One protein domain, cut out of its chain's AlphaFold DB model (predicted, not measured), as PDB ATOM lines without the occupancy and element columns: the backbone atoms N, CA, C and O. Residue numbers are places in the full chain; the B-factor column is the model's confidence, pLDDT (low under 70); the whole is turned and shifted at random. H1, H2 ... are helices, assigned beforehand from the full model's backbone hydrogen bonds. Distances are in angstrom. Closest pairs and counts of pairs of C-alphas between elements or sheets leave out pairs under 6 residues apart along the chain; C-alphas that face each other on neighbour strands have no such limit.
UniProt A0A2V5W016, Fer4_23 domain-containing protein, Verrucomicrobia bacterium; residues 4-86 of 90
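Overview. This is residues 4 to 86 of the 90 residues of the protein "Fer4_23 domain-containing protein" of Verrucomicrobia bacterium (UniProt A0A2V5W016). Look first for little regular structure: H2 and H4 cross at one end of the domain with H1 packed on H4, and the rest is mostly loops, with the short H3 among them. The 83 printed residues hold 30 in four named helices, H1 to H4 in chain order, and no named strand: all helix. The whole is compact, radius of gyration of the C-alphas 12.9 A, and only just elongated, spanning 41 by 27 by 20 A.

Arrangement. Start at H1, residues 4 to 7; it touches H4, residues 74 to 84, closest at the C-alphas of Ala 5 and Arg 81, 4.6 A. H2, residues 10 to 20, touches H4 at a steep tilt of 52 degrees, opposite ways; the closest C-alphas, Val 16 and Cys 80, are 6.7 A apart. H3, residues 48 to 51, touches no helix. Residues 30 to 31 pair with 68 to 69, parallel. In H2 and H4 every O i to N i+4 pair is within hydrogen-bond range; H1 and H3 are too short for one, and each has its single O i to N i+3 pair within range.

Along the chain. Find C-alpha 4 at (32.636, 45.075, 3.167), where H1 begins. H2 and H4 each measure 15.3 A, H1 and H3 5.7 A. H4 ends at C-alpha 84, (29.652, 39.794, -0.539).

Size, cuts and confidence. The C-alphas farthest apart, Asn 63 and Lys 85, are 41.3 A apart. The printed part has no cut; the links H2 to H3 and H3 to H4 are long, and no printed residue is under 70 in pLDDT.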
ATOM      1  N   ILE A   4      33.523  46.229   3.350       90.88
ATOM      2  CA  ILE A   4      32.636  45.075   3.167       90.88
ATOM      3  C   ILE A   4      33.304  43.922   2.399       90.88
ATOM      4  O   ILE A   4      33.000  42.777   2.677       90.88
ATOM      5  N   ALA A   5      34.262  44.185   1.498       91.50
ATOM      6  CA  ALA A   5      34.990  43.107   0.817       91.50
ATOM      7  C   ALA A   5      35.886  42.289   1.756       91.50
ATOM      8  O   ALA A   5      36.296  41.202   1.372       91.50
ATOM      9  N   ALA A   6      36.180  42.781   2.964       91.56
ATOM     10  CA  ALA A   6      36.910  42.000   3.958       91.56
ATOM     11  C   ALA A   6      36.079  40.833   4.521       91.56
ATOM     12  O   ALA A   6      36.654  39.909   5.078       91.56
ATOM     13  N   GLU A   7      34.752  40.852   4.348       94.44
ATOM     14  CA  GLU A   7      33.850  39.761   4.748       94.44
ATOM     15  C   GLU A   7      33.782  38.636   3.694       94.44
ATOM     16  O   GLU A   7      32.948  37.737   3.797       94.44
ATOM     17  N   ILE A   8      34.606  38.690   2.640       95.31
ATOM     18  CA  ILE A   8      34.627  37.651   1.611       95.31
ATOM     19  C   ILE A   8      35.148  36.331   2.190       95.31
ATOM     20  O   ILE A   8      36.202  36.284   2.819       95.31
ATOM     21  N   SER A   9      34.412  35.245   1.964       95.19
ATOM     22  CA  SER A   9      34.859  33.902   2.348       95.19
ATOM     23  C   SER A   9      35.917  33.355   1.390       95.19
ATOM     24  O   SER A   9      35.955  33.733   0.218       95.19
ATOM     25  N   ASP A  10      36.708  32.382   1.854       94.62
ATOM     26  CA  ASP A  10      37.728  31.697   1.043       94.62
ATOM     27  C   ASP A  10      37.167  31.128  -0.261       94.62
ATOM     28  O   ASP A  10      37.801  31.236  -1.310       94.62
ATOM     29  N   LYS A  11      35.956  30.561  -0.210       95.12
ATOM     30  CA  LYS A  11      35.277  30.033  -1.394       95.12
ATOM     31  C   LYS A  11      34.937  31.150  -2.382       95.12
ATOM     32  O   LYS A  11      35.253  31.044  -3.558       95.12
ATOM     33  N   GLN A  12      34.338  32.239  -1.898       96.38
ATOM     34  CA  GLN A  12      33.949  33.361  -2.753       96.38
ATOM     35  C   GLN A  12      35.157  34.012  -3.431       96.38
ATOM     36  O   GLN A  12      35.088  34.319  -4.615       96.38
ATOM     37  N   ILE A  13      36.264  34.225  -2.713       96.06
ATOM     38  CA  ILE A  13      37.458  34.813  -3.330       96.06
ATOM     39  C   ILE A  13      38.105  33.852  -4.336       96.06
ATOM     40  O   ILE A  13      38.570  34.316  -5.375       96.06
ATOM     41  N   ASP A  14      38.087  32.536  -4.083       96.94
ATOM     42  CA  ASP A  14      38.562  31.529  -5.042       96.94
ATOM     43  C   ASP A  14      37.792  31.615  -6.367       96.94
ATOM     44  O   ASP A  14      38.409  31.693  -7.435       96.94
ATOM     45  N   ASP A  15      36.461  31.692  -6.276       97.06
ATOM     46  CA  ASP A  15      35.548  31.793  -7.416       97.06
ATOM     47  C   ASP A  15      35.719  33.132  -8.157       97.06
ATOM     48  O   ASP A  15      35.874  33.167  -9.382       97.06
ATOM     49  N   VAL A  16      35.750  34.254  -7.425       97.38
ATOM     50  CA  VAL A  16      35.909  35.599  -8.007       97.38
ATOM     51  C   VAL A  16      37.230  35.711  -8.751       97.38
ATOM     52  O   VAL A  16      37.256  36.162  -9.895       97.38
ATOM     53  N   VAL A  17      38.334  35.288  -8.135       97.88
ATOM     54  CA  VAL A  17      39.652  35.334  -8.775       97.88
ATOM     55  C   VAL A  17      39.692  34.396  -9.982       97.88
ATOM     56  O   VAL A  17      40.218  34.782 -11.029       97.88
ATOM     57  N   GLY A  18      39.090  33.207  -9.873       97.38
ATOM     58  CA  GLY A  18      38.958  32.242 -10.965       97.38
ATOM     59  C   GLY A  18      38.293  32.822 -12.209       97.38
ATOM     60  O   GLY A  18      38.797  32.679 -13.325       97.38
ATOM     61  N   ASN A  19      37.199  33.552 -12.010       97.06
ATOM     62  CA  ASN A  19      36.412  34.116 -13.100       97.06
ATOM     63  C   ASN A  19      36.973  35.441 -13.622       97.06
ATOM     64  O   ASN A  19      37.039  35.647 -14.834       97.06
ATOM     65  N   PHE A  20      37.388  36.332 -12.723       97.62
ATOM     66  CA  PHE A  20      37.795  37.692 -13.066       97.62
ATOM     67  C   PHE A  20      39.235  37.763 -13.582       97.62
ATOM     68  O   PHE A  20      39.553  38.547 -14.477       97.62
ATOM     69  N   CYS A  21      40.142  36.962 -13.017       98.00
ATOM     70  CA  CYS A  21      41.570  37.099 -13.292       98.00
ATOM     71  C   CYS A  21      42.107  36.139 -14.355       98.00
ATOM     72  O   CYS A  21      43.291  36.244 -14.675       98.00
ATOM     73  N   LYS A  22      41.295  35.237 -14.919       96.50
ATOM     74  CA  LYS A  22      41.708  34.326 -16.000       96.50
ATOM     75  C   LYS A  22      42.383  35.069 -17.160       96.50
ATOM     76  O   LYS A  22      42.032  36.202 -17.479       96.50
ATOM     77  N   SER A  23      43.382  34.443 -17.779       94.06
ATOM     78  CA  SER A  23      44.144  35.084 -18.863       94.06
ATOM     79  C   SER A  23      43.330  35.233 -20.149       94.06
ATOM     80  O   SER A  23      43.538  36.191 -20.887       94.06
ATOM     81  N   ASP A  24      42.359  34.348 -20.374       91.19
ATOM     82  CA  ASP A  24      41.408  34.459 -21.478       91.19
ATOM     83  C   ASP A  24      40.161  35.251 -21.054       91.19
ATOM     84  O   ASP A  24      39.354  34.789 -20.245       91.19
ATOM     85  N   GLY A  25      40.029  36.474 -21.567       90.62
ATOM     86  CA  GLY A  25      38.880  37.346 -21.304       90.62
ATOM     87  C   GLY A  25      38.858  38.031 -19.930       90.62
ATOM     88  O   GLY A  25      37.858  38.658 -19.601       90.62
ATOM     89  N   GLY A  26      39.929  37.926 -19.134       95.69
ATOM     90  CA  GLY A  26      40.053  38.589 -17.829       95.69
ATOM     91  C   GLY A  26      41.261  39.523 -17.752       95.69
ATOM     92  O   GLY A  26      41.224  40.669 -18.194       95.69
ATOM     93  N   CYS A  27      42.359  39.043 -17.170       96.81
ATOM     94  CA  CYS A  27      43.547  39.844 -16.884       96.81
ATOM     95  C   CYS A  27      44.806  39.155 -17.410       96.81
ATOM     96  O   CYS A  27      45.028  37.990 -17.119       96.81
ATOM     97  N   LEU A  28      45.692  39.879 -18.098       95.31
ATOM     98  CA  LEU A  28      46.956  39.328 -18.612       95.31
ATOM     99  C   LEU A  28      48.094  39.314 -17.584       95.31
ATOM    100  O   LEU A  28      49.187  38.843 -17.882       95.31
ATOM    101  N   ARG A  29      47.874  39.832 -16.370       97.25
ATOM    102  CA  ARG A  29      48.919  39.834 -15.343       97.25
ATOM    103  C   ARG A  29      49.127  38.433 -14.765       97.25
ATOM    104  O   ARG A  29      48.153  37.735 -14.483       97.25
ATOM    105  N   THR A  30      50.380  38.058 -14.542       97.00
ATOM    106  CA  THR A  30      50.776  36.896 -13.741       97.00
ATOM    107  C   THR A  30      50.580  37.222 -12.267       97.00
ATOM    108  O   THR A  30      51.068  38.247 -11.785       97.00
ATOM    109  N   ILE A  31      49.869  36.365 -11.537       98.00
ATOM    110  CA  ILE A  31      49.572  36.616 -10.125       98.00
ATOM    111  C   ILE A  31      50.703  36.098  -9.242       98.00
ATOM    112  O   ILE A  31      51.029  34.916  -9.290       98.00
ATOM    113  N   LEU A  32      51.274  36.986  -8.424       97.38
ATOM    114  CA  LEU A  32      52.372  36.660  -7.506       97.38
ATOM    115  C   LEU A  32      51.959  36.690  -6.034       97.38
ATOM    116  O   LEU A  32      52.611  36.055  -5.206       97.38
ATOM    117  N   TRP A  33      50.897  37.424  -5.701       97.06
ATOM    118  CA  TRP A  33      50.392  37.476  -4.334       97.06
ATOM    119  C   TRP A  33      49.790  36.138  -3.898       97.06
ATOM    120  O   TRP A  33      49.425  35.289  -4.715       97.06
ATOM    121  N   LYS A  34      49.702  35.956  -2.581       95.69
ATOM    122  CA  LYS A  34      49.055  34.815  -1.932       95.69
ATOM    123  C   LYS A  34      47.774  35.278  -1.261       95.69
ATOM    124  O   LYS A  34      47.703  36.421  -0.813       95.69
ATOM    125  N   ARG A  35      46.760  34.415  -1.246       92.12
ATOM    126  CA  ARG A  35      45.431  34.745  -0.719       92.12
ATOM    127  C   ARG A  35      45.467  35.040   0.777       92.12
ATOM    128  O   ARG A  35      44.732  35.901   1.243       92.12
ATOM    129  N   ASP A  36      46.333  34.347   1.502       89.75
ATOM    130  CA  ASP A  36      46.460  34.467   2.946       89.75
ATOM    131  C   ASP A  36      47.924  34.399   3.402       89.75
ATOM    132  O   ASP A  36      48.858  34.179   2.620       89.75
ATOM    133  N   THR A  37      48.118  34.574   4.708       89.44
ATOM    134  CA  THR A  37      49.421  34.489   5.380       89.44
ATOM    135  C   THR A  37      50.033  33.091   5.349       89.44
ATOM    136  O   THR A  37      51.232  32.956   5.570       89.44
ATOM    137  N   HIS A  38      49.235  32.055   5.078       92.81
ATOM    138  CA  HIS A  38      49.699  30.674   4.945       92.81
ATOM    139  C   HIS A  38      50.183  30.361   3.524       92.81
ATOM    140  O   HIS A  38      50.675  29.265   3.262       92.81
ATOM    141  N   GLY A  39      50.090  31.326   2.605       93.06
ATOM    142  CA  GLY A  39      50.600  31.184   1.252       93.06
ATOM    143  C   GLY A  39      49.633  30.485   0.298       93.06
ATOM    144  O   GLY A  39      50.083  30.006  -0.749       93.06
ATOM    145  N   ALA A  40      48.334  30.430   0.619       94.56
ATOM    146  CA  ALA A  40      47.347  29.832  -0.272       94.56
ATOM    147  C   ALA A  40      47.365  30.506  -1.652       94.56
ATOM    148  O   ALA A  40      47.545  31.724  -1.785       94.56
ATOM    149  N   ILE A  41      47.199  29.700  -2.702       96.25
ATOM    150  CA  ILE A  41      47.119  30.233  -4.059       96.25
ATOM    151  C   ILE A  41      45.868  31.117  -4.209       96.25
ATOM    152  O   ILE A  41      44.850  30.848  -3.571       96.25
ATOM    153  N   PRO A  42      45.929  32.162  -5.050       96.44
ATOM    154  CA  PRO A  42      44.814  33.081  -5.275       96.44
ATOM    155  C   PRO A  42      43.494  32.424  -5.693       96.44
ATOM    156  O   PRO A  42      42.434  32.899  -5.300       96.44
ATOM    157  N   SER A  43      43.556  31.364  -6.504       97.56
ATOM    158  CA  SER A  43      42.391  30.585  -6.922       97.56
ATOM    159  C   SER A  43      42.808  29.186  -7.357       97.56
ATOM    160  O   SER A  43      43.796  29.035  -8.082       97.56
ATOM    161  N   THR A  44      42.036  28.180  -6.953       96.94
ATOM    162  CA  THR A  44      42.185  26.790  -7.409       96.94
ATOM    163  C   THR A  44      41.594  26.546  -8.798       96.94
ATOM    164  O   THR A  44      41.973  25.586  -9.467       96.94
ATOM    165  N   SER A  45      40.722  27.443  -9.263       96.69
ATOM    166  CA  SER A  45      40.064  27.358 -10.574       96.69
ATOM    167  C   SER A  45      40.939  27.854 -11.734       96.69
ATOM    168  O   SER A  45      40.590  27.675 -12.901       96.69
ATOM    169  N   LEU A  46      42.085  28.481 -11.442       97.25
ATOM    170  CA  LEU A  46      43.025  28.966 -12.454       97.25
ATOM    171  C   LEU A  46      44.120  27.933 -12.745       97.25
ATOM    172  O   LEU A  46      44.617  27.273 -11.831       97.25
ATOM    173  N   PRO A  47      44.579  27.828 -14.005       96.12
ATOM    174  CA  PRO A  47      45.676  26.933 -14.342       96.12
ATOM    175  C   PRO A  47      46.973  27.372 -13.641       96.12
ATOM    176  O   PRO A  47      47.226  28.575 -13.545       96.12
ATOM    177  N   PRO A  48      47.873  26.440 -13.258       96.25
ATOM    178  CA  PRO A  48      49.139  26.771 -12.590       96.25
ATOM    179  C   PRO A  48      49.987  27.810 -13.337       96.25
ATOM    180  O   PRO A  48      50.621  28.667 -12.728       96.25
ATOM    181  N   LYS A  49      49.919  27.784 -14.674       94.56
ATOM    182  CA  LYS A  49      50.559  28.745 -15.584       94.56
ATOM    183  C   LYS A  49      50.211  30.202 -15.277       94.56
ATOM    184  O   LYS A  49      50.998  31.088 -15.583       94.56
ATOM    185  N   LYS A  50      49.058  30.477 -14.663       96.56
ATOM    186  CA  LYS A  50      48.642  31.830 -14.275       96.56
ATOM    187  C   LYS A  50      49.533  32.461 -13.199       96.56
ATOM    188  O   LYS A  50      49.578  33.686 -13.050       96.56
ATOM    189  N   PHE A  51      50.230  31.615 -12.452       96.31
ATOM    190  CA  PHE A  51      51.104  31.984 -11.345       96.31
ATOM    191  C   PHE A  51      52.589  31.888 -11.727       96.31
ATOM    192  O   PHE A  51      53.450  32.048 -10.867       96.31
ATOM    193  N   ASP A  52      52.890  31.622 -13.002       93.94
ATOM    194  CA  ASP A  52      54.246  31.472 -13.527       93.94
ATOM    195  C   ASP A  52      54.690  32.744 -14.283       93.94
ATOM    196  O   ASP A  52      54.112  33.076 -15.325       93.94
ATOM    197  N   PRO A  53      55.710  33.480 -13.793       92.00
ATOM    198  CA  PRO A  53      56.261  34.649 -14.483       92.00
ATOM    199  C   PRO A  53      56.914  34.323 -15.827       92.00
ATOM    200  O   PRO A  53      57.042  35.218 -16.660       92.00
ATOM    201  N   GLY A  54      57.343  33.074 -16.033       90.31
ATOM    202  CA  GLY A  54      57.926  32.608 -17.290       90.31
ATOM    203  C   GLY A  54      56.885  32.265 -18.356       90.31
ATOM    204  O   GLY A  54      57.248  32.031 -19.507       90.31
ATOM    205  N   HIS A  55      55.597  32.232 -18.002       91.69
ATOM    206  CA  HIS A  55      54.535  31.896 -18.937       91.69
ATOM    207  C   HIS A  55      53.953  33.135 -19.627       91.69
ATOM    208  O   HIS A  55      53.492  34.074 -18.972       91.69
ATOM    209  N   ASP A  56      53.893  33.095 -20.959       91.81
ATOM    210  CA  ASP A  56      53.225  34.109 -21.772       91.81
ATOM    211  C   ASP A  56      51.698  34.030 -21.609       91.81
ATOM    212  O   ASP A  56      51.013  33.246 -22.268       91.81
ATOM    213  N   GLN A  57      51.157  34.897 -20.752       91.56
ATOM    214  CA  GLN A  57      49.717  34.993 -20.503       91.56
ATOM    215  C   GLN A  57      48.920  35.483 -21.722       91.56
ATOM    216  O   GLN A  57      47.697  35.368 -21.715       91.56
ATOM    217  N   THR A  58      49.574  36.032 -22.755       89.44
ATOM    218  CA  THR A  58      48.908  36.468 -23.993       89.44
ATOM    219  C   THR A  58      48.636  35.313 -24.956       89.44
ATOM    220  O   THR A  58      47.858  35.478 -25.894       89.44
ATOM    221  N   GLY A  59      49.283  34.159 -24.745       87.44
ATOM    222  CA  GLY A  59      49.168  32.983 -25.608       87.44
ATOM    223  C   GLY A  59      49.807  33.142 -26.992       87.44
ATOM    224  O   GLY A  59      49.568  32.311 -27.865       87.44
ATOM    225  N   ARG A  60      50.608  34.193 -27.219       86.94
ATOM    226  CA  ARG A  60      51.227  34.492 -28.523       86.94
ATOM    227  C   ARG A  60      52.583  33.814 -28.719       86.94
ATOM    228  O   ARG A  60      53.114  33.844 -29.826       86.94
ATOM    229  N   GLY A  61      53.140  33.213 -27.668       82.69
ATOM    230  CA  GLY A  61      54.430  32.528 -27.699       82.69
ATOM    231  C   GLY A  61      55.605  33.483 -27.900       82.69
ATOM    232  O   GLY A  61      56.609  33.101 -28.499       82.69
ATOM    233  N   GLN A  62      55.474  34.735 -27.455       80.25
ATOM    234  CA  GLN A  62      56.490  35.769 -27.651       80.25
ATOM    235  C   GLN A  62      57.288  36.018 -26.371       80.25
ATOM    236  O   GLN A  62      56.752  35.969 -25.266       80.25
ATOM    237  N   ASN A  63      58.570  36.358 -26.524       73.69
ATOM    238  CA  ASN A  63      59.374  36.880 -25.423       73.69
ATOM    239  C   ASN A  63      58.877  38.290 -25.083       73.69
ATOM    240  O   ASN A  63      59.211  39.256 -25.770       73.69
ATOM    241  N   ALA A  64      58.068  38.397 -24.036       74.38
ATOM    242  CA  ALA A  64      57.552  39.656 -23.526       74.38
ATOM    243  C   ALA A  64      57.958  39.833 -22.060       74.38
ATOM    244  O   ALA A  64      58.089  38.865 -21.312       74.38
ATOM    245  N   ILE A  65      58.142  41.086 -21.643       86.00
ATOM    246  CA  ILE A  65      58.306  41.409 -20.224       86.00
ATOM    247  C   ILE A  65      56.978  41.067 -19.530       86.00
ATOM    248  O   ILE A  65      55.941  41.602 -19.937       86.00
ATOM    249  N   PRO A  66      56.971  40.190 -18.511       87.50
ATOM    250  CA  PRO A  66      55.731  39.758 -17.888       87.50
ATOM    251  C   PRO A  66      55.075  40.914 -17.134       87.50
ATOM    252  O   PRO A  66      55.730  41.692 -16.437       87.50
ATOM    253  N   LEU A  67      53.750  41.005 -17.235       93.75
ATOM    254  CA  LEU A  67      52.972  41.918 -16.408       93.75
ATOM    255  C   LEU A  67      52.720  41.244 -15.060       93.75
ATOM    256  O   LEU A  67      52.066  40.209 -15.002       93.75
ATOM    257  N   LEU A  68      53.218  41.820 -13.972       96.38
ATOM    258  CA  LEU A  68      53.140  41.198 -12.651       96.38
ATOM    259  C   LEU A  68      51.998  41.796 -11.823       96.38
ATOM    260  O   LEU A  68      51.773  43.007 -11.819       96.38
ATOM    261  N   CYS A  69      51.270  40.946 -11.104       97.94
ATOM    262  CA  CYS A  69      50.259  41.335 -10.126       97.94
ATOM    263  C   CYS A  69      50.782  40.998  -8.726       97.94
ATOM    264  O   CYS A  69      50.680  39.856  -8.276       97.94
ATOM    265  N   GLN A  70      51.364  41.996  -8.060       96.69
ATOM    266  CA  GLN A  70      51.942  41.857  -6.717       96.69
ATOM    267  C   GLN A  70      50.924  42.041  -5.589       96.69
ATOM    268  O   GLN A  70      51.178  41.599  -4.477       96.69
ATOM    269  N   GLU A  71      49.773  42.646  -5.879       95.69
ATOM    270  CA  GLU A  71      48.667  42.821  -4.937       95.69
ATOM    271  C   GLU A  71      47.311  42.751  -5.663       95.69
ATOM    272  O   GLU A  71      47.258  42.976  -6.882       95.69
ATOM    273  N   PRO A  72      46.211  42.433  -4.958       94.81
ATOM    274  CA  PRO A  72      44.855  42.560  -5.485       94.81
ATOM    275  C   PRO A  72      44.563  43.994  -5.948       94.81
ATOM    276  O   PRO A  72      44.739  44.950  -5.199       94.81
ATOM    277  N   CYS A  73      44.092  44.165  -7.186       96.69
ATOM    278  CA  CYS A  73      43.778  45.493  -7.713       96.69
ATOM    279  C   CYS A  73      42.397  45.989  -7.254       96.69
ATOM    280  O   CYS A  73      41.511  45.202  -6.923       96.69
ATOM    281  N   ASN A  74      42.164  47.302  -7.337       96.00
ATOM    282  CA  ASN A  74      40.877  47.906  -6.966       96.00
ATOM    283  C   ASN A  74      39.676  47.342  -7.748       96.00
ATOM    284  O   ASN A  74      38.564  47.356  -7.226       96.00
ATOM    285  N   LEU A  75      39.885  46.833  -8.970       96.38
ATOM    286  CA  LEU A  75      38.823  46.196  -9.756       96.38
ATOM    287  C   LEU A  75      38.420  44.845  -9.159       96.38
ATOM    288  O   LEU A  75      37.236  44.601  -8.958       96.38
ATOM    289  N   LEU A  76      39.398  44.017  -8.784       96.81
ATOM    290  CA  LEU A  76      39.138  42.757  -8.092       96.81
ATOM    291  C   LEU A  76      38.429  43.008  -6.756       96.81
ATOM    292  O   LEU A  76      37.423  42.374  -6.463       96.81
ATOM    293  N   VAL A  77      38.894  43.992  -5.975       96.06
ATOM    294  CA  VAL A  77      38.236  44.355  -4.710       96.06
ATOM    295  C   VAL A  77      36.794  44.820  -4.953       96.06
ATOM    296  O   VAL A  77      35.915  44.513  -4.151       96.06
ATOM    297  N   ALA A  78      36.512  45.537  -6.045       95.75
ATOM    298  CA  ALA A  78      35.147  45.928  -6.394       95.75
ATOM    299  C   ALA A  78      34.249  44.718  -6.702       95.75
ATOM    300  O   ALA A  78      33.130  44.675  -6.189       95.75
ATOM    301  N   GLU A  79      34.739  43.721  -7.442       96.25
ATOM    302  CA  GLU A  79      33.998  42.476  -7.694       96.25
ATOM    303  C   GLU A  79      33.749  41.680  -6.409       96.25
ATOM    304  O   GLU A  79      32.622  41.256  -6.150       96.25
ATOM    305  N   CYS A  80      34.748  41.586  -5.523       95.81
ATOM    306  CA  CYS A  80      34.573  40.976  -4.204       95.81
ATOM    307  C   CYS A  80      33.429  41.635  -3.418       95.81
ATOM    308  O   CYS A  80      32.633  40.954  -2.774       95.81
ATOM    309  N   ARG A  81      33.304  42.969  -3.488       95.25
ATOM    310  CA  ARG A  81      32.218  43.689  -2.805       95.25
ATOM    311  C   ARG A  81      30.841  43.327  -3.351       95.25
ATOM    312  O   ARG A  81      29.913  43.260  -2.549       95.25
ATOM    313  N   LYS A  82      30.696  43.152  -4.668       94.62
ATOM    314  CA  LYS A  82      29.412  42.768  -5.273       94.62
ATOM    315  C   LYS A  82      28.986  41.396  -4.770       94.62
ATOM    316  O   LYS A  82      27.884  41.253  -4.253       94.62
ATOM    317  N   VAL A  83      29.902  40.425  -4.803       95.25
ATOM    318  CA  VAL A  83      29.649  39.060  -4.321       95.25
ATOM    319  C   VAL A  83      29.259  39.036  -2.846       95.25
ATOM    320  O   VAL A  83      28.264  38.408  -2.496       95.25
ATOM    321  N   VAL A  84      29.980  39.754  -1.978       95.00
ATOM    322  CA  VAL A  84      29.652  39.794  -0.539       95.00
ATOM    323  C   VAL A  84      28.253  40.360  -0.282       95.00
ATOM    324  O   VAL A  84      27.563  39.918   0.631       95.00
ATOM    325  N   LYS A  85      27.812  41.329  -1.082       93.19
ATOM    326  CA  LYS A  85      26.477  41.912  -0.946       93.19
ATOM    327  C   LYS A  85      25.364  41.112  -1.636       93.19
ATOM    328  O   LYS A  85      24.209  41.511  -1.530       93.19
ATOM    329  N   GLY A  86      25.696  40.042  -2.359       88.75
ATOM    330  CA  GLY A  86      24.740  39.324  -3.207       88.75
ATOM    331  C   GLY A  86      24.322  40.101  -4.464       88.75
ATOM    332  O   GLY A  86      23.255  39.847  -5.004       88.75
TER     333      GLY A  86